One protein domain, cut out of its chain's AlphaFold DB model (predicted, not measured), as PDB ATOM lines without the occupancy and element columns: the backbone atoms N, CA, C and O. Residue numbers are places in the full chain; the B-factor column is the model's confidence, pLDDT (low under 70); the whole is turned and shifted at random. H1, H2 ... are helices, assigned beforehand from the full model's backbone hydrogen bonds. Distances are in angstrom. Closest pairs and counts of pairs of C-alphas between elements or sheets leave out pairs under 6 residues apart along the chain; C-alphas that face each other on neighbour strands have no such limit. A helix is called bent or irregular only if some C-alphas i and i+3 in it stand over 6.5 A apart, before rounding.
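This is residues 197 to 339 of the 467 residues of a protein of Microscilla marina ATCC 23134 (UniProt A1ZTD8). Two loose groups of short, mostly crossed helices lie end to end, H1 to H5 in one lobe and H6 to H10 in the other, joined where an end of H6 meets an end of H4. In the first lobe H1 and H5 pack on H4, with H2 and H3 near; in the second, H6 and H8 pack on the longest helix, H10, H7 folds back into H8 as a helical hairpin, and H9 lies at the far end of the lobe, only just touching H10 at residue 329. The printed part has 143 residues with ten named helices, H1 to H10 in order, and no named strand; its class is all helix. It is only just compact, close to loose, with a radius of gyration of the C-alphas of 16.9 A, and only just elongated, with spans of 49 by 33 by 22 A.

H1, residues 197 to 203, begins at C-alpha 197 (146.264, 167.567, 217.801). H2, residues 206 to 215, is 15.4 A long and only just irregular: C-alphas 207 and 210 are 7.0 A apart. H3 is residues 220 to 228, H4 residues 232 to 241, 14.3 A long, and H5 residues 251 to 258. H6, residues 265 to 273, begins at C-alpha 265 (129.715, 157.675, 207.362). H7 is residues 275 to 286, 16.2 A long, H8 residues 299 to 308, 14.4 A long, and H9 residues 313 to 321. H10, residues 327 to 339, is 18.2 A long and ends at C-alpha 339 (139.565, 146.178, 200.485).

H1 touches H4 at a shallow tilt of 26 degrees, the same way; their closest C-alphas, of Lys 201 and Val 233, are 6.3 A apart. H2 is close to H4 but not clearly touching, with C-alphas 212 and 236 closest at 7.6 A. H3 is likewise close to H5, C-alphas 222 and 251 at 7.7 A. H4 touches H5 about perpendicular at 82 degrees, C-alphas 235 and 258 closest at 4.2 A. H4 and H6 touch only at their ends, C-alphas 238 and 265 at 5.4 A. H6 and H7 only just touch, only at the corner, with 3 pairs of C-alphas within 8 A, the closest 272 and 278 at 5.1 A. H7 and H8 form a hairpin at a steep tilt of 42 degrees, opposite ways, C-alphas 281 and 303 closest at 5.7 A. H10 touches H6 with residues 327 to 332 alone, C-alphas 270 and 328 closest at 4.4 A, and touches H8 with C-alphas 301 and 339 closest at 5.1 A. H9 only just touches H10, with 3 pairs within 8 A, C-alphas 316 and 329 closest at 7.0 A. Among the pairs apart are H1 and H10. Every O i to N i+4 pair is within hydrogen-bond range in H1 and H4 to H10, but 4 of 6 in H2 and 3 of 5 in H3.

The two C-alphas farthest apart, of Asp 220 and Ile 321, are 51.8 A apart. The printed part has no cut. The link from H7 to H8, residues 287 to 298, is long. The mean pLDDT of the printed part is 82.9; residues 217 to 222, 242 and 257 to 265 are under 70.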
ATOM      1  N   PRO A 197     146.973 168.464 218.718       89.69
ATOM      2  CA  PRO A 197     146.264 167.567 217.801       89.69
ATOM      3  C   PRO A 197     144.785 167.921 217.602       89.69
ATOM      4  O   PRO A 197     144.251 167.775 216.501       89.69
ATOM      5  N   LEU A 198     144.112 168.398 218.655       89.50
ATOM      6  CA  LEU A 198     142.728 168.853 218.552       89.50
ATOM      7  C   LEU A 198     142.629 170.161 217.759       89.50
ATOM      8  O   LEU A 198     141.774 170.272 216.881       89.50
ATOM      9  N   LYS A 199     143.527 171.122 218.008       87.69
ATOM     10  CA  LYS A 199     143.590 172.376 217.235       87.69
ATOM     11  C   LYS A 199     143.777 172.103 215.750       87.69
ATOM     12  O   LYS A 199     143.050 172.670 214.938       87.69
ATOM     13  N   ASP A 200     144.694 171.210 215.397       89.31
ATOM     14  CA  ASP A 200     144.978 170.858 214.005       89.31
ATOM     15  C   ASP A 200     143.744 170.252 213.325       89.31
ATOM     16  O   ASP A 200     143.388 170.639 212.210       89.31
ATOM     17  N   LYS A 201     143.032 169.358 214.023       90.50
ATOM     18  CA  LYS A 201     141.790 168.744 213.534       90.50
ATOM     19  C   LYS A 201     140.680 169.761 213.297       90.50
ATOM     20  O   LYS A 201     140.054 169.729 212.241       90.50
ATOM     21  N   ILE A 202     140.453 170.666 214.247       88.88
ATOM     22  CA  ILE A 202     139.428 171.711 214.121       88.88
ATOM     23  C   ILE A 202     139.817 172.705 213.017       88.88
ATOM     24  O   ILE A 202     138.974 173.135 212.232       88.88
ATOM     25  N   ASN A 203     141.100 173.053 212.903       85.56
ATOM     26  CA  ASN A 203     141.594 173.926 211.840       85.56
ATOM     27  C   ASN A 203     141.426 173.308 210.449       85.56
ATOM     28  O   ASN A 203     141.043 174.019 209.519       85.56
ATOM     29  N   ALA A 204     141.614 171.995 210.327       87.31
ATOM     30  CA  ALA A 204     141.411 171.246 209.091       87.31
ATOM     31  C   ALA A 204     139.941 171.164 208.625       87.31
ATOM     32  O   ALA A 204     139.694 170.680 207.523       87.31
ATOM     33  N   LEU A 205     138.970 171.633 209.421       82.88
ATOM     34  CA  LEU A 205     137.568 171.747 208.995       82.88
ATOM     35  C   LEU A 205     137.325 172.901 208.009       82.88
ATOM     36  O   LEU A 205     136.280 172.939 207.369       82.88
ATOM     37  N   GLY A 206     138.255 173.856 207.880       86.56
ATOM     38  CA  GLY A 206     138.099 174.985 206.960       86.56
ATOM     39  C   GLY A 206     136.812 175.776 207.224       86.56
ATOM     40  O   GLY A 206     136.620 176.296 208.324       86.56
ATOM     41  N   ASN A 207     135.931 175.846 206.221       82.62
ATOM     42  CA  ASN A 207     134.667 176.589 206.282       82.62
ATOM     43  C   ASN A 207     133.664 176.005 207.293       82.62
ATOM     44  O   ASN A 207     132.861 176.749 207.854       82.62
ATOM     45  N   ASP A 208     133.745 174.706 207.587       82.56
ATOM     46  CA  ASP A 208     132.814 174.027 208.500       82.56
ATOM     47  C   ASP A 208     133.191 174.207 209.977       82.56
ATOM     48  O   ASP A 208     132.448 173.816 210.880       82.56
ATOM     49  N   LYS A 209     134.329 174.859 210.249       84.81
ATOM     50  CA  LYS A 209     134.821 175.134 211.603       84.81
ATOM     51  C   LYS A 209     133.785 175.855 212.464       84.81
ATOM     52  O   LYS A 209     133.508 175.414 213.573       84.81
ATOM     53  N   ALA A 210     133.198 176.941 211.962       77.69
ATOM     54  CA  ALA A 210     132.236 177.738 212.730       77.69
ATOM     55  C   ALA A 210     131.013 176.908 213.154       77.69
ATOM     56  O   ALA A 210     130.504 177.048 214.262       77.69
ATOM     57  N   LYS A 211     130.588 175.995 212.281       84.19
ATOM     58  CA  LYS A 211     129.463 175.090 212.501       84.19
ATOM     59  C   LYS A 211     129.785 174.013 213.539       84.19
ATOM     60  O   LYS A 211     128.966 173.763 214.417       84.19
ATOM     61  N   PHE A 212     130.983 173.423 213.485       87.69
ATOM     62  CA  PHE A 212     131.464 172.493 214.517       87.69
ATOM     63  C   PHE A 212     131.496 173.154 215.897       87.69
ATOM     64  O   PHE A 212     131.037 172.578 216.881       87.69
ATOM     65  N   LEU A 213     132.012 174.381 215.967       82.25
ATOM     66  CA  LEU A 213     132.101 175.129 217.217       82.25
ATOM     67  C   LEU A 213     130.715 175.488 217.767       82.25
ATOM     68  O   LEU A 213     130.502 175.375 218.972       82.25
ATOM     69  N   ASP A 214     129.761 175.848 216.902       80.50
ATOM     70  CA  ASP A 214     128.370 176.093 217.307       80.50
ATOM     71  C   ASP A 214     127.685 174.829 217.851       80.50
ATOM     72  O   ASP A 214     126.949 174.898 218.836       80.50
ATOM     73  N   ASP A 215     127.964 173.664 217.260       83.12
ATOM     74  CA  ASP A 215     127.408 172.385 217.706       83.12
ATOM     75  C   ASP A 215     127.890 171.972 219.114       83.12
ATOM     76  O   ASP A 215     127.161 171.259 219.809       83.12
ATOM     77  N   PHE A 216     129.067 172.439 219.559       79.69
ATOM     78  CA  PHE A 216     129.683 172.073 220.849       79.69
ATOM     79  C   PHE A 216     129.955 173.249 221.795       79.69
ATOM     80  O   PHE A 216     130.734 173.115 222.743       79.69
ATOM     81  N   LYS A 217     129.288 174.387 221.590       69.25
ATOM     82  CA  LYS A 217     129.494 175.612 222.381       69.25
ATOM     83  C   LYS A 217     129.143 175.498 223.875       69.25
ATOM     84  O   LYS A 217     129.679 176.257 224.672       69.25
ATOM     85  N   ASP A 218     128.302 174.534 224.263       57.03
ATOM     86  CA  ASP A 218     127.654 174.506 225.587       57.03
ATOM     87  C   ASP A 218     128.204 173.456 226.577       57.03
ATOM     88  O   ASP A 218     127.596 173.236 227.629       57.03
ATOM     89  N   VAL A 219     129.308 172.750 226.278       56.59
ATOM     90  CA  VAL A 219     129.655 171.531 227.040       56.59
ATOM     91  C   VAL A 219     131.131 171.425 227.448       56.59
ATOM     92  O   VAL A 219     131.956 170.795 226.787       56.59
ATOM     93  N   ASP A 220     131.447 171.932 228.642       55.66
ATOM     94  CA  ASP A 220     132.756 171.749 229.300       55.66
ATOM     95  C   ASP A 220     133.129 170.262 229.463       55.66
ATOM     96  O   ASP A 220     134.294 169.882 229.365       55.66
ATOM     97  N   ALA A 221     132.124 169.392 229.622       57.22
ATOM     98  CA  ALA A 221     132.293 167.941 229.729       57.22
ATOM     99  C   ALA A 221     132.684 167.249 228.406       57.22
ATOM    100  O   ALA A 221     133.003 166.058 228.399       57.22
ATOM    101  N   VAL A 222     132.616 167.958 227.280       69.94
ATOM    102  CA  VAL A 222     132.896 167.412 225.948       69.94
ATOM    103  C   VAL A 222     134.292 167.798 225.473       69.94
ATOM    104  O   VAL A 222     134.933 166.984 224.811       69.94
ATOM    105  N   LEU A 223     134.818 168.954 225.898       77.56
ATOM    106  CA  LEU A 223     136.196 169.357 225.605       77.56
ATOM    107  C   LEU A 223     137.198 168.282 226.044       77.56
ATOM    108  O   LEU A 223     137.966 167.810 225.217       77.56
ATOM    109  N   ALA A 224     137.108 167.797 227.287       80.00
ATOM    110  CA  ALA A 224     137.975 166.721 227.777       80.00
ATOM    111  C   ALA A 224     137.880 165.436 226.927       80.00
ATOM    112  O   ALA A 224     138.859 164.708 226.775       80.00
ATOM    113  N   LYS A 225     136.710 165.156 226.330       85.56
ATOM    114  CA  LYS A 225     136.519 164.004 225.433       85.56
ATOM    115  C   LYS A 225     137.196 164.222 224.082       85.56
ATOM    116  O   LYS A 225     137.806 163.286 223.576       85.56
ATOM    117  N   PHE A 226     137.111 165.424 223.517       88.06
ATOM    118  CA  PHE A 226     137.826 165.790 222.291       88.06
ATOM    119  C   PHE A 226     139.339 165.890 222.505       88.06
ATOM    120  O   PHE A 226     140.099 165.503 221.627       88.06
ATOM    121  N   GLU A 227     139.795 166.359 223.665       86.12
ATOM    122  CA  GLU A 227     141.219 166.382 224.007       86.12
ATOM    123  C   GLU A 227     141.780 164.970 224.153       86.12
ATOM    124  O   GLU A 227     142.855 164.686 223.630       86.12
ATOM    125  N   ALA A 228     141.024 164.074 224.799       87.00
ATOM    126  CA  ALA A 228     141.379 162.663 224.899       87.00
ATOM    127  C   ALA A 228     141.310 161.932 223.546       87.00
ATOM    128  O   ALA A 228     142.045 160.968 223.341       87.00
ATOM    129  N   LYS A 229     140.411 162.361 222.647       88.38
ATOM    130  CA  LYS A 229     140.155 161.746 221.335       88.38
ATOM    131  C   LYS A 229     139.926 162.796 220.235       88.38
ATOM    132  O   LYS A 229     138.780 163.042 219.841       88.38
ATOM    133  N   PRO A 230     140.991 163.412 219.695       89.88
ATOM    134  CA  PRO A 230     140.879 164.409 218.626       89.88
ATOM    135  C   PRO A 230     140.203 163.885 217.350       89.88
ATOM    136  O   PRO A 230     139.631 164.652 216.576       89.88
ATOM    137  N   GLU A 231     140.216 162.570 217.119       85.38
ATOM    138  CA  GLU A 231     139.539 161.910 216.002       85.38
ATOM    139  C   GLU A 231     138.011 162.049 216.021       85.38
ATOM    140  O   GLU A 231     137.375 161.831 214.990       85.38
ATOM    141  N   LEU A 232     137.411 162.451 217.143       88.88
ATOM    142  CA  LEU A 232     135.981 162.762 217.197       88.88
ATOM    143  C   LEU A 232     135.610 163.909 216.256       88.88
ATOM    144  O   LEU A 232     134.504 163.913 215.726       88.88
ATOM    145  N   VAL A 233     136.536 164.832 215.980       90.12
ATOM    146  CA  VAL A 233     136.336 165.891 214.979       90.12
ATOM    147  C   VAL A 233     136.168 165.293 213.580       90.12
ATOM    148  O   VAL A 233     135.327 165.745 212.806       90.12
ATOM    149  N   ASP A 234     136.912 164.224 213.272       84.88
ATOM    150  CA  ASP A 234     136.707 163.480 212.030       84.88
ATOM    151  C   ASP A 234     135.329 162.805 212.043       84.88
ATOM    152  O   ASP A 234     134.624 162.853 211.045       84.88
ATOM    153  N   GLY A 235     134.909 162.232 213.176       83.19
ATOM    154  CA  GLY A 235     133.560 161.681 213.340       83.19
ATOM    155  C   GLY A 235     132.461 162.711 213.060       83.19
ATOM    156  O   GLY A 235     131.516 162.413 212.331       83.19
ATOM    157  N   TRP A 236     132.619 163.933 213.580       89.69
ATOM    158  CA  TRP A 236     131.679 165.032 213.353       89.69
ATOM    159  C   TRP A 236     131.599 165.407 211.880       89.69
ATOM    160  O   TRP A 236     130.499 165.442 211.336       89.69
ATOM    161  N   ARG A 237     132.745 165.622 211.218       85.75
ATOM    162  CA  ARG A 237     132.775 165.998 209.793       85.75
ATOM    163  C   ARG A 237     132.057 164.962 208.942       85.75
ATOM    164  O   ARG A 237     131.283 165.293 208.057       85.75
ATOM    165  N   VAL A 238     132.296 163.695 209.246       76.12
ATOM    166  CA  VAL A 238     131.762 162.585 208.466       76.12
ATOM    167  C   VAL A 238     130.235 162.463 208.665       76.12
ATOM    168  O   VAL A 238     129.516 162.174 207.709       76.12
ATOM    169  N   LEU A 239     129.713 162.758 209.861       77.50
ATOM    170  CA  LEU A 239     128.267 162.885 210.103       77.50
ATOM    171  C   LEU A 239     127.661 164.141 209.463       77.50
ATOM    172  O   LEU A 239     126.515 164.114 209.011       77.50
ATOM    173  N   ASP A 240     128.426 165.230 209.405       84.44
ATOM    174  CA  ASP A 240     128.005 166.477 208.777       84.44
ATOM    175  C   ASP A 240     127.842 166.339 207.260       84.44
ATOM    176  O   ASP A 240     126.795 166.694 206.717       84.44
ATOM    177  N   GLU A 241     128.823 165.729 206.593       74.44
ATOM    178  CA  GLU A 241     128.786 165.387 205.163       74.44
ATOM    179  C   GLU A 241     127.606 164.465 204.815       74.44
ATOM    180  O   GLU A 241     127.090 164.489 203.696       74.44
ATOM    181  N   ALA A 242     127.163 163.648 205.771       63.34
ATOM    182  CA  ALA A 242     126.010 162.773 205.614       63.34
ATOM    183  C   ALA A 242     124.660 163.465 205.870       63.34
ATOM    184  O   ALA A 242     123.620 162.859 205.618       63.34
ATOM    185  N   GLY A 243     124.655 164.711 206.351       71.12
ATOM    186  CA  GLY A 243     123.440 165.462 206.678       71.12
ATOM    187  C   GLY A 243     122.805 165.103 208.028       71.12
ATOM    188  O   GLY A 243     121.743 165.634 208.361       71.12
ATOM    189  N   GLU A 244     123.447 164.264 208.845       70.94
ATOM    190  CA  GLU A 244     122.890 163.753 210.105       70.94
ATOM    191  C   GLU A 244     123.080 164.735 211.272       70.94
ATOM    192  O   GLU A 244     123.876 164.540 212.196       70.94
ATOM    193  N   THR A 245     122.311 165.823 211.241       78.88
ATOM    194  CA  THR A 245     122.451 166.957 212.174       78.88
ATOM    195  C   THR A 245     122.233 166.582 213.647       78.88
ATOM    196  O   THR A 245     122.862 167.173 214.522       78.88
ATOM    197  N   ALA A 246     121.360 165.614 213.947       73.50
ATOM    198  CA  ALA A 246     121.138 165.165 215.324       73.50
ATOM    199  C   ALA A 246     122.305 164.306 215.837       73.50
ATOM    200  O   ALA A 246     122.773 164.494 216.957       73.50
ATOM    201  N   LEU A 247     122.805 163.402 214.993       75.25
ATOM    202  CA  LEU A 247     123.830 162.430 215.364       75.25
ATOM    203  C   LEU A 247     125.217 163.074 215.450       75.25
ATOM    204  O   LEU A 247     125.996 162.715 216.329       75.25
ATOM    205  N   ARG A 248     125.518 164.082 214.617       84.75
ATOM    206  CA  ARG A 248     126.796 164.812 214.704       84.75
ATOM    207  C   ARG A 248     126.983 165.559 216.024       84.75
ATOM    208  O   ARG A 248     128.110 165.873 216.367       84.75
ATOM    209  N   LYS A 249     125.920 165.812 216.793       86.25
ATOM    210  CA  LYS A 249     126.006 166.445 218.124       86.25
ATOM    211  C   LYS A 249     126.168 165.430 219.263       86.25
ATOM    212  O   LYS A 249     126.431 165.822 220.398       86.25
ATOM    213  N   ASP A 250     126.026 164.137 218.982       83.50
ATOM    214  CA  ASP A 250     126.122 163.068 219.973       83.50
ATOM    215  C   ASP A 250     127.546 162.495 220.027       83.50
ATOM    216  O   ASP A 250     128.047 161.911 219.068       83.50
ATOM    217  N   ILE A 251     128.216 162.630 221.176       84.50
ATOM    218  CA  ILE A 251     129.600 162.156 221.346       84.50
ATOM    219  C   ILE A 251     129.729 160.630 221.268       84.50
ATOM    220  O   ILE A 251     130.766 160.131 220.826       84.50
ATOM    221  N   GLY A 252     128.712 159.883 221.694       78.50
ATOM    222  CA  GLY A 252     128.689 158.430 221.555       78.50
ATOM    223  C   GLY A 252     128.632 158.017 220.086       78.50
ATOM    224  O   GLY A 252     129.345 157.097 219.679       78.50
ATOM    225  N   GLU A 253     127.861 158.735 219.272       78.56
ATOM    226  CA  GLU A 253     127.855 158.552 217.821       78.56
ATOM    227  C   GLU A 253     129.176 158.992 217.195       78.56
ATOM    228  O   GLU A 253     129.771 158.201 216.466       78.56
ATOM    229  N   LEU A 254     129.729 160.159 217.550       84.25
ATOM    230  CA  LEU A 254     131.053 160.573 217.060       84.25
ATOM    231  C   LEU A 254     132.123 159.510 217.326       84.25
ATOM    232  O   LEU A 254     132.952 159.245 216.459       84.25
ATOM    233  N   GLN A 255     132.099 158.874 218.500       80.62
ATOM    234  CA  GLN A 255     133.022 157.792 218.854       80.62
ATOM    235  C   GLN A 255     132.849 156.572 217.950       80.62
ATOM    236  O   GLN A 255     133.845 155.998 217.498       80.62
ATOM    237  N   LYS A 256     131.601 156.187 217.659       73.69
ATOM    238  CA  LYS A 256     131.309 155.110 216.709       73.69
ATOM    239  C   LYS A 256     131.847 155.484 215.332       73.69
ATOM    240  O   LYS A 256     132.613 154.715 214.773       73.69
ATOM    241  N   VAL A 257     131.553 156.674 214.821       68.88
ATOM    242  CA  VAL A 257     131.947 157.093 213.464       68.88
ATOM    243  C   VAL A 257     133.449 157.298 213.310       68.88
ATOM    244  O   VAL A 257     134.034 156.862 212.320       68.88
ATOM    245  N   ALA A 258     134.107 157.905 214.296       68.06
ATOM    246  CA  ALA A 258     135.550 158.115 214.282       68.06
ATOM    247  C   ALA A 258     136.326 156.790 214.197       68.06
ATOM    248  O   ALA A 258     137.380 156.729 213.558       68.06
ATOM    249  N   SER A 259     135.777 155.706 214.760       65.56
ATOM    250  CA  SER A 259     136.355 154.359 214.650       65.56
ATOM    251  C   SER A 259     136.233 153.731 213.247       65.56
ATOM    252  O   SER A 259     136.890 152.736 212.951       65.56
ATOM    253  N   ILE A 260     135.440 154.336 212.354       62.56
ATOM    254  CA  ILE A 260     134.982 153.777 211.065       62.56
ATOM    255  C   ILE A 260     135.634 154.510 209.872       62.56
ATOM    256  O   ILE A 260     135.285 154.281 208.717       62.56
ATOM    257  N   LYS A 261     136.654 155.340 210.146       57.56
ATOM    258  CA  LYS A 261     137.436 156.251 209.272       57.56
ATOM    259  C   LYS A 261     137.745 155.846 207.821       57.56
ATOM    260  O   LYS A 261     138.206 156.682 207.052       57.56
ATOM    261  N   GLN A 262     137.554 154.596 207.423       55.03
ATOM    262  CA  GLN A 262     137.947 154.095 206.114       55.03
ATOM    263  C   GLN A 262     136.873 154.167 205.030       55.03
ATOM    264  O   GLN A 262     137.247 154.075 203.861       55.03
ATOM    265  N   VAL A 263     135.588 154.330 205.357       57.16
ATOM    266  CA  VAL A 263     134.522 154.152 204.348       57.16
ATOM    267  C   VAL A 263     133.669 155.399 204.115       57.16
ATOM    268  O   VAL A 263     133.093 155.534 203.048       57.16
ATOM    269  N   GLY A 264     133.706 156.382 205.017       66.38
ATOM    270  CA  GLY A 264     132.769 157.511 205.008       66.38
ATOM    271  C   GLY A 264     131.459 157.113 205.696       66.38
ATOM    272  O   GLY A 264     130.999 155.985 205.552       66.38
ATOM    273  N   TYR A 265     130.868 157.998 206.502       64.69
ATOM    274  CA  TYR A 265     129.715 157.675 207.362       64.69
ATOM    275  C   TYR A 265     128.482 157.360 206.541       64.69
ATOM    276  O   TYR A 265     127.777 156.415 206.867       64.69
ATOM    277  N   LYS A 266     128.241 158.117 205.465       70.06
ATOM    278  CA  LYS A 266     127.135 157.841 204.548       70.06
ATOM    279  C   LYS A 266     127.227 156.412 204.015       70.06
ATOM    280  O   LYS A 266     126.273 155.652 204.131       70.06
ATOM    281  N   ASP A 267     128.399 156.029 203.518       74.88
ATOM    282  CA  ASP A 267     128.645 154.672 203.037       74.88
ATOM    283  C   ASP A 267     128.552 153.655 204.183       74.88
ATOM    284  O   ASP A 267     127.987 152.588 203.999       74.88
ATOM    285  N   TRP A 268     129.004 153.981 205.395       75.88
ATOM    286  CA  TRP A 268     128.844 153.109 206.561       75.88
ATOM    287  C   TRP A 268     127.381 152.885 206.968       75.88
ATOM    288  O   TRP A 268     126.972 151.740 207.142       75.88
ATOM    289  N   VAL A 269     126.574 153.938 207.095       74.25
ATOM    290  CA  VAL A 269     125.135 153.817 207.382       74.25
ATOM    291  C   VAL A 269     124.457 153.005 206.292       74.25
ATOM    292  O   VAL A 269     123.644 152.130 206.586       74.25
ATOM    293  N   ASN A 270     124.830 153.248 205.039       84.19
ATOM    294  CA  ASN A 270     124.320 152.498 203.906       84.19
ATOM    295  C   ASN A 270     124.717 151.019 203.974       84.19
ATOM    296  O   ASN A 270     123.854 150.162 203.820       84.19
ATOM    297  N   LEU A 271     125.967 150.701 204.310       85.94
ATOM    298  CA  LEU A 271     126.425 149.331 204.549       85.94
ATOM    299  C   LEU A 271     125.622 148.637 205.652       85.94
ATOM    300  O   LEU A 271     125.286 147.464 205.518       85.94
ATOM    301  N   LEU A 272     125.279 149.349 206.728       82.69
ATOM    302  CA  LEU A 272     124.491 148.787 207.825       82.69
ATOM    303  C   LEU A 272     123.025 148.507 207.460       82.69
ATOM    304  O   LEU A 272     122.380 147.733 208.170       82.69
ATOM    305  N   LYS A 273     122.497 149.078 206.368       86.25
ATOM    306  CA  LYS A 273     121.181 148.691 205.821       86.25
ATOM    307  C   LYS A 273     121.214 147.270 205.245       86.25
ATOM    308  O   LYS A 273     120.179 146.605 205.209       86.25
ATOM    309  N   ASN A 274     122.388 146.781 204.834       89.75
ATOM    310  CA  ASN A 274     122.555 145.410 204.383       89.75
ATOM    311  C   ASN A 274     122.619 144.457 205.589       89.75
ATOM    312  O   ASN A 274     123.599 144.423 206.335       89.75
ATOM    313  N   VAL A 275     121.554 143.672 205.775       90.12
ATOM    314  CA  VAL A 275     121.362 142.793 206.945       90.12
ATOM    315  C   VAL A 275     122.512 141.798 207.122       90.12
ATOM    316  O   VAL A 275     122.979 141.585 208.241       90.12
ATOM    317  N   GLU A 276     123.005 141.219 206.027       91.12
ATOM    318  CA  GLU A 276     124.078 140.220 206.059       91.12
ATOM    319  C   GLU A 276     125.432 140.857 206.380       91.12
ATOM    320  O   GLU A 276     126.172 140.356 207.229       91.12
ATOM    321  N   PHE A 277     125.733 142.009 205.772       92.00
ATOM    322  CA  PHE A 277     126.928 142.781 206.114       92.00
ATOM    323  C   PHE A 277     126.918 143.172 207.596       92.00
ATOM    324  O   PHE A 277     127.899 142.946 208.308       92.00
ATOM    325  N   LYS A 278     125.791 143.704 208.085       90.31
ATOM    326  CA  LYS A 278     125.621 144.106 209.485       90.31
ATOM    327  C   LYS A 278     125.807 142.930 210.444       90.31
ATOM    328  O   LYS A 278     126.472 143.092 211.463       90.31
ATOM    329  N   LYS A 279     125.276 141.748 210.119       92.00
ATOM    330  CA  LYS A 279     125.435 140.535 210.935       92.00
ATOM    331  C   LYS A 279     126.908 140.156 211.116       92.00
ATOM    332  O   LYS A 279     127.330 139.876 212.237       92.00
ATOM    333  N   ILE A 280     127.694 140.180 210.039       90.69
ATOM    334  CA  ILE A 280     129.137 139.887 210.086       90.69
ATOM    335  C   ILE A 280     129.878 140.980 210.867       90.69
ATOM    336  O   ILE A 280     130.702 140.676 211.729       90.69
ATOM    337  N   TYR A 281     129.564 142.249 210.589       89.88
ATOM    338  CA  TYR A 281     130.147 143.399 211.277       89.88
ATOM    339  C   TYR A 281     129.939 143.330 212.794       89.88
ATOM    340  O   TYR A 281     130.897 143.454 213.558       89.88
ATOM    341  N   ASP A 282     128.701 143.094 213.233       84.94
ATOM    342  CA  ASP A 282     128.357 142.997 214.650       84.94
ATOM    343  C   ASP A 282     129.054 141.804 215.309       84.94
ATOM    344  O   ASP A 282     129.551 141.951 216.424       84.94
ATOM    345  N   GLY A 283     129.163 140.667 214.612       88.44
ATOM    346  CA  GLY A 283     129.872 139.486 215.107       88.44
ATOM    347  C   GLY A 283     131.369 139.715 215.327       88.44
ATOM    348  O   GLY A 283     131.924 139.320 216.351       88.44
ATOM    349  N   PHE A 284     132.035 140.423 214.413       85.56
ATOM    350  CA  PHE A 284     133.422 140.840 214.628       85.56
ATOM    351  C   PHE A 284     133.553 141.880 215.742       85.56
ATOM    352  O   PHE A 284     134.526 141.864 216.495       85.56
ATOM    353  N   LYS A 285     132.590 142.799 215.852       82.62
ATOM    354  CA  LYS A 285     132.609 143.877 216.846       82.62
ATOM    355  C   LYS A 285     132.390 143.367 218.272       82.62
ATOM    356  O   LYS A 285     133.026 143.873 219.190       82.62
ATOM    357  N   ASN A 286     131.480 142.413 218.465       82.31
ATOM    358  CA  ASN A 286     131.155 141.848 219.779       82.31
ATOM    359  C   ASN A 286     131.998 140.610 220.137       82.31
ATOM    360  O   ASN A 286     131.864 140.087 221.238       82.31
ATOM    361  N   GLY A 287     132.862 140.159 219.222       86.12
ATOM    362  CA  GLY A 287     133.758 139.025 219.425       86.12
ATOM    363  C   GLY A 287     133.105 137.650 219.262       86.12
ATOM    364  O   GLY A 287     133.781 136.652 219.500       86.12
ATOM    365  N   SER A 288     131.838 137.559 218.839       89.19
ATOM    366  CA  SER A 288     131.194 136.268 218.551       89.19
ATOM    367  C   SER A 288     131.767 135.587 217.307       89.19
ATOM    368  O   SER A 288     131.659 134.370 217.160       89.19
ATOM    369  N   VAL A 289     132.412 136.359 216.428       86.44
ATOM    370  CA  VAL A 289     133.189 135.861 215.295       86.44
ATOM    371  C   VAL A 289     134.622 136.368 215.431       86.44
ATOM    372  O   VAL A 289     134.865 137.570 215.543       86.44
ATOM    373  N   ALA A 290     135.590 135.454 215.405       88.00
ATOM    374  CA  ALA A 290     136.999 135.815 215.472       88.00
ATOM    375  C   ALA A 290     137.466 136.475 214.166       88.00
ATOM    376  O   ALA A 290     137.205 135.979 213.067       88.00
ATOM    377  N   ARG A 291     138.212 137.572 214.300       89.50
ATOM    378  CA  ARG A 291     138.905 138.221 213.184       89.50
ATOM    379  C   ARG A 291     140.228 137.511 212.918       89.50
ATOM    380  O   ARG A 291     141.090 137.481 213.796       89.50
ATOM    381  N   LYS A 292     140.397 136.967 211.713       89.94
ATOM    382  CA  LYS A 292     141.604 136.233 211.294       89.94
ATOM    383  C   LYS A 292     142.682 137.176 210.748       89.94
ATOM    384  O   LYS A 292     143.867 136.876 210.857       89.94
ATOM    385  N   HIS A 293     142.290 138.338 210.220       88.12
ATOM    386  CA  HIS A 293     143.186 139.253 209.497       88.12
ATOM    387  C   HIS A 293     143.239 140.657 210.104       88.12
ATOM    388  O   HIS A 293     143.522 141.635 209.413       88.12
ATOM    389  N   SER A 294     143.030 140.765 211.418       84.06
ATOM    390  CA  SER A 294     143.005 142.041 212.147       84.06
ATOM    391  C   SER A 294     144.303 142.850 212.089       84.06
ATOM    392  O   SER A 294     144.267 144.060 212.307       84.06
ATOM    393  N   LYS A 295     145.432 142.202 211.772       86.19
ATOM    394  CA  LYS A 295     146.740 142.847 211.569       86.19
ATOM    395  C   LYS A 295     146.891 143.508 210.191       86.19
ATOM    396  O   LYS A 295     147.700 144.416 210.051       86.19
ATOM    397  N   GLU A 296     146.141 143.054 209.187       84.81
ATOM    398  CA  GLU A 296     146.269 143.493 207.785       84.81
ATOM    399  C   GLU A 296     145.087 144.369 207.343       84.81
ATOM    400  O   GLU A 296     145.235 145.321 206.569       84.81
ATOM    401  N   LEU A 297     143.896 144.048 207.849       82.56
ATOM    402  CA  LEU A 297     142.630 144.641 207.449       82.56
ATOM    403  C   LEU A 297     141.969 145.347 208.630       82.56
ATOM    404  O   LEU A 297     142.042 144.911 209.782       82.56
ATOM    405  N   SER A 298     141.264 146.435 208.344       82.81
ATOM    406  CA  SER A 298     140.337 147.022 209.301       82.81
ATOM    407  C   SER A 298     139.120 146.130 209.505       82.81
ATOM    408  O   SER A 298     138.869 145.194 208.744       82.81
ATOM    409  N   LEU A 299     138.337 146.466 210.531       82.62
ATOM    410  CA  LEU A 299     137.068 145.805 210.804       82.62
ATOM    411  C   LEU A 299     136.167 145.782 209.560       82.62
ATOM    412  O   LEU A 299     135.710 144.717 209.170       82.62
ATOM    413  N   LEU A 300     135.969 146.930 208.906       85.00
ATOM    414  CA  LEU A 300     135.101 147.032 207.730       85.00
ATOM    415  C   LEU A 300     135.668 146.317 206.504       85.00
ATOM    416  O   LEU A 300     134.915 145.678 205.772       85.00
ATOM    417  N   GLU A 301     136.977 146.417 206.277       87.38
ATOM    418  CA  GLU A 301     137.617 145.754 205.141       87.38
ATOM    419  C   GLU A 301     137.465 144.233 205.261       87.38
ATOM    420  O   GLU A 301     136.984 143.584 204.331       87.38
ATOM    421  N   GLU A 302     137.761 143.673 206.436       89.06
ATOM    422  CA  GLU A 302     137.582 142.245 206.708       89.06
ATOM    423  C   GLU A 302     136.105 141.833 206.649       89.06
ATOM    424  O   GLU A 302     135.799 140.791 206.075       89.06
ATOM    425  N   THR A 303     135.172 142.657 207.151       89.75
ATOM    426  CA  THR A 303     133.728 142.408 206.995       89.75
ATOM    427  C   THR A 303     133.333 142.327 205.523       89.75
ATOM    428  O   THR A 303     132.588 141.425 205.156       89.75
ATOM    429  N   SER A 304     133.824 143.229 204.670       91.75
ATOM    430  CA  SER A 304     133.467 143.239 203.245       91.75
ATOM    431  C   SER A 304     133.986 142.020 202.487       91.75
ATOM    432  O   SER A 304     133.251 141.446 201.687       91.75
ATOM    433  N   ILE A 305     135.219 141.584 202.771       90.31
ATOM    434  CA  ILE A 305     135.779 140.378 202.155       90.31
ATOM    435  C   ILE A 305     135.018 139.155 202.663       90.31
ATOM    436  O   ILE A 305     134.571 138.344 201.859       90.31
ATOM    437  N   LYS A 306     134.769 139.075 203.976       89.69
ATOM    438  CA  LYS A 306     133.998 137.989 204.586       89.69
ATOM    439  C   LYS A 306     132.569 137.900 204.052       89.69
ATOM    440  O   LYS A 306     132.055 136.802 203.860       89.69
ATOM    441  N   PHE A 307     131.928 139.045 203.828       91.25
ATOM    442  CA  PHE A 307     130.619 139.132 203.188       91.25
ATOM    443  C   PHE A 307     130.661 138.508 201.792       91.25
ATOM    444  O   PHE A 307     129.783 137.723 201.445       91.25
ATOM    445  N   TYR A 308     131.691 138.833 201.009       89.44
ATOM    446  CA  TYR A 308     131.815 138.351 199.640       89.44
ATOM    447  C   TYR A 308     132.177 136.860 199.555       89.44
ATOM    448  O   TYR A 308     131.777 136.192 198.612       89.44
ATOM    449  N   THR A 309     132.878 136.309 200.543       84.00
ATOM    450  CA  THR A 309     133.210 134.873 200.590       84.00
ATOM    451  C   THR A 309     132.100 134.007 201.201       84.00
ATOM    452  O   THR A 309     132.303 132.817 201.420       84.00
ATOM    453  N   ASN A 310     130.946 134.584 201.552       79.56
ATOM    454  CA  ASN A 310     129.802 133.856 202.108       79.56
ATOM    455  C   ASN A 310     128.752 133.578 201.018       79.56
ATOM    456  O   ASN A 310     128.746 134.228 199.977       79.56
ATOM    457  N   GLU A 311     127.803 132.674 201.257       70.50
ATOM    458  CA  GLU A 311     126.796 132.225 200.279       70.50
ATOM    459  C   GLU A 311     125.952 133.354 199.659       70.50
ATOM    460  O   GLU A 311     125.303 133.163 198.632       70.50
ATOM    461  N   THR A 312     125.935 134.545 200.255       71.94
ATOM    462  CA  THR A 312     125.086 135.670 199.849       71.94
ATOM    463  C   THR A 312     125.691 136.558 198.758       71.94
ATOM    464  O   THR A 312     124.966 137.388 198.194       71.94
ATOM    465  N   TYR A 313     126.955 136.345 198.363       81.06
ATOM    466  CA  TYR A 313     127.621 137.140 197.318       81.06
ATOM    467  C   TYR A 313     126.899 137.092 195.964       81.06
ATOM    468  O   TYR A 313     126.939 138.060 195.200       81.06
ATOM    469  N   PHE A 314     126.180 136.001 195.666       82.19
ATOM    470  CA  PHE A 314     125.430 135.881 194.415       82.19
ATOM    471  C   PHE A 314     124.334 136.955 194.302       82.19
ATOM    472  O   PHE A 314     124.117 137.496 193.219       82.19
ATOM    473  N   LYS A 315     123.659 137.298 195.415       88.12
ATOM    474  CA  LYS A 315     122.605 138.328 195.437       88.12
ATOM    475  C   LYS A 315     123.200 139.700 195.161       88.12
ATOM    476  O   LYS A 315     122.648 140.462 194.372       88.12
ATOM    477  N   PHE A 316     124.347 139.973 195.773       91.44
ATOM    478  CA  PHE A 316     125.089 141.211 195.581       91.44
ATOM    479  C   PHE A 316     125.560 141.371 194.128       91.44
ATOM    480  O   PHE A 316     125.260 142.380 193.493       91.44
ATOM    481  N   ASN A 317     126.190 140.346 193.547       91.06
ATOM    482  CA  ASN A 317     126.607 140.391 192.142       91.06
ATOM    483  C   ASN A 317     125.423 140.506 191.174       91.06
ATOM    484  O   ASN A 317     125.512 141.246 190.196       91.06
ATOM    485  N   ASN A 318     124.299 139.838 191.448       90.19
ATOM    486  CA  ASN A 318     123.088 139.998 190.644       90.19
ATOM    487  C   ASN A 318     122.554 141.438 190.688       90.19
ATOM    488  O   ASN A 318     122.162 141.962 189.645       90.19
ATOM    489  N   ALA A 319     122.583 142.096 191.851       91.75
ATOM    490  CA  ALA A 319     122.198 143.500 191.976       91.75
ATOM    491  C   ALA A 319     123.108 144.419 191.138       91.75
ATOM    492  O   ALA A 319     122.608 145.307 190.448       91.75
ATOM    493  N   LEU A 320     124.423 144.167 191.122       93.12
ATOM    494  CA  LEU A 320     125.375 144.908 190.282       93.12
ATOM    495  C   LEU A 320     125.126 144.690 188.781       93.12
ATOM    496  O   LEU A 320     125.081 145.650 188.011       93.12
ATOM    497  N   ILE A 321     124.879 143.445 188.357       89.81
ATOM    498  CA  ILE A 321     124.543 143.112 186.960       89.81
ATOM    499  C   ILE A 321     123.275 143.854 186.511       89.81
ATOM    500  O   ILE A 321     123.234 144.412 185.411       89.81
ATOM    501  N   GLN A 322     122.262 143.911 187.381       90.00
ATOM    502  CA  GLN A 322     121.011 144.640 187.146       90.00
ATOM    503  C   GLN A 322     121.176 146.170 187.191       90.00
ATOM    504  O   GLN A 322     120.252 146.892 186.826       90.00
ATOM    505  N   GLY A 323     122.347 146.680 187.587       89.00
ATOM    506  CA  GLY A 323     122.609 148.113 187.697       89.00
ATOM    507  C   GLY A 323     121.898 148.758 188.885       89.00
ATOM    508  O   GLY A 323     121.438 149.895 188.768       89.00
ATOM    509  N   SER A 324     121.775 148.027 189.998       88.75
ATOM    510  CA  SER A 324     121.213 148.549 191.243       88.75
ATOM    511  C   SER A 324     121.877 149.868 191.623       88.75
ATOM    512  O   SER A 324     123.098 150.003 191.609       88.75
ATOM    513  N   LYS A 325     121.043 150.837 191.998       87.31
ATOM    514  CA  LYS A 325     121.468 152.123 192.560       87.31
ATOM    515  C   LYS A 325     121.184 152.198 194.056       87.31
ATOM    516  O   LYS A 325     121.096 153.294 194.602       87.31
ATOM    517  N   SER A 326     120.959 151.049 194.701       91.31
ATOM    518  CA  SER A 326     120.716 151.038 196.134       91.31
ATOM    519  C   SER A 326     121.982 151.468 196.867       91.31
ATOM    520  O   SER A 326     123.093 151.020 196.582       91.31
ATOM    521  N   ASP A 327     121.779 152.374 197.809       87.19
ATOM    522  CA  ASP A 327     122.813 152.986 198.629       87.19
ATOM    523  C   ASP A 327     123.756 151.957 199.279       87.19
ATOM    524  O   ASP A 327     124.970 152.151 199.311       87.19
ATOM    525  N   ASP A 328     123.201 150.853 199.786       89.25
ATOM    526  CA  ASP A 328     123.943 149.769 200.433       89.25
ATOM    527  C   ASP A 328     124.799 148.971 199.440       89.25
ATOM    528  O   ASP A 328     125.960 148.683 199.728       89.25
ATOM    529  N   THR A 329     124.265 148.676 198.250       92.00
ATOM    530  CA  THR A 329     124.998 147.990 197.174       92.00
ATOM    531  C   THR A 329     126.175 148.840 196.705       92.00
ATOM    532  O   THR A 329     127.289 148.329 196.603       92.00
ATOM    533  N   LEU A 330     125.961 150.139 196.476       91.12
ATOM    534  CA  LEU A 330     127.014 151.059 196.031       91.12
ATOM    535  C   LEU A 330     128.106 151.230 197.095       91.12
ATOM    536  O   LEU A 330     129.299 151.198 196.781       91.12
ATOM    537  N   ALA A 331     127.714 151.367 198.363       90.12
ATOM    538  CA  ALA A 331     128.660 151.464 199.469       90.12
ATOM    539  C   ALA A 331     129.486 150.174 199.627       90.12
ATOM    540  O   ALA A 331     130.694 150.234 199.870       90.12
ATOM    541  N   LEU A 332     128.859 149.010 199.436       92.81
ATOM    542  CA  LEU A 332     129.522 147.710 199.506       92.81
ATOM    543  C   LEU A 332     130.456 147.452 198.330       92.81
ATOM    544  O   LEU A 332     131.570 146.975 198.541       92.81
ATOM    545  N   GLU A 333     130.057 147.824 197.117       94.25
ATOM    546  CA  GLU A 333     130.918 147.777 195.936       94.25
ATOM    547  C   GLU A 333     132.164 148.639 196.132       94.25
ATOM    548  O   GLU A 333     133.290 148.173 195.927       94.25
ATOM    549  N   LYS A 334     131.978 149.878 196.589       92.25
ATOM    550  CA  LYS A 334     133.074 150.806 196.870       92.25
ATOM    551  C   LYS A 334     134.016 150.263 197.944       92.25
ATOM    552  O   LYS A 334     135.234 150.286 197.753       92.25
ATOM    553  N   LEU A 335     133.471 149.763 199.056       91.62
ATOM    554  CA  LEU A 335     134.263 149.197 200.143       91.62
ATOM    555  C   LEU A 335     135.037 147.960 199.683       91.62
ATOM    556  O   LEU A 335     136.244 147.907 199.885       91.62
ATOM    557  N   LEU A 336     134.388 146.997 199.029       93.44
ATOM    558  CA  LEU A 336     135.056 145.770 198.600       93.44
ATOM    559  C   LEU A 336     136.158 146.054 197.572       93.44
ATOM    560  O   LEU A 336     137.255 145.512 197.692       93.44
ATOM    561  N   ASN A 337     135.921 146.959 196.618       94.88
ATOM    562  CA  ASN A 337     136.961 147.407 195.691       94.88
ATOM    563  C   ASN A 337     138.186 147.970 196.423       94.88
ATOM    564  O   ASN A 337     139.311 147.657 196.038       94.88
ATOM    565  N   LYS A 338     137.971 148.765 197.475       91.19
ATOM    566  CA  LYS A 338     139.046 149.309 198.309       91.19
ATOM    567  C   LYS A 338     139.751 148.224 199.126       91.19
ATOM    568  O   LYS A 338     140.975 148.212 199.192       91.19
ATOM    569  N   SER A 339     139.003 147.300 199.724       90.44
ATOM    570  CA  SER A 339     139.565 146.178 200.485       90.44
ATOM    571  C   SER A 339     140.494 145.327 199.617       90.44
ATOM    572  O   SER A 339     141.571 144.934 200.058       90.44
TER     573      SER A 339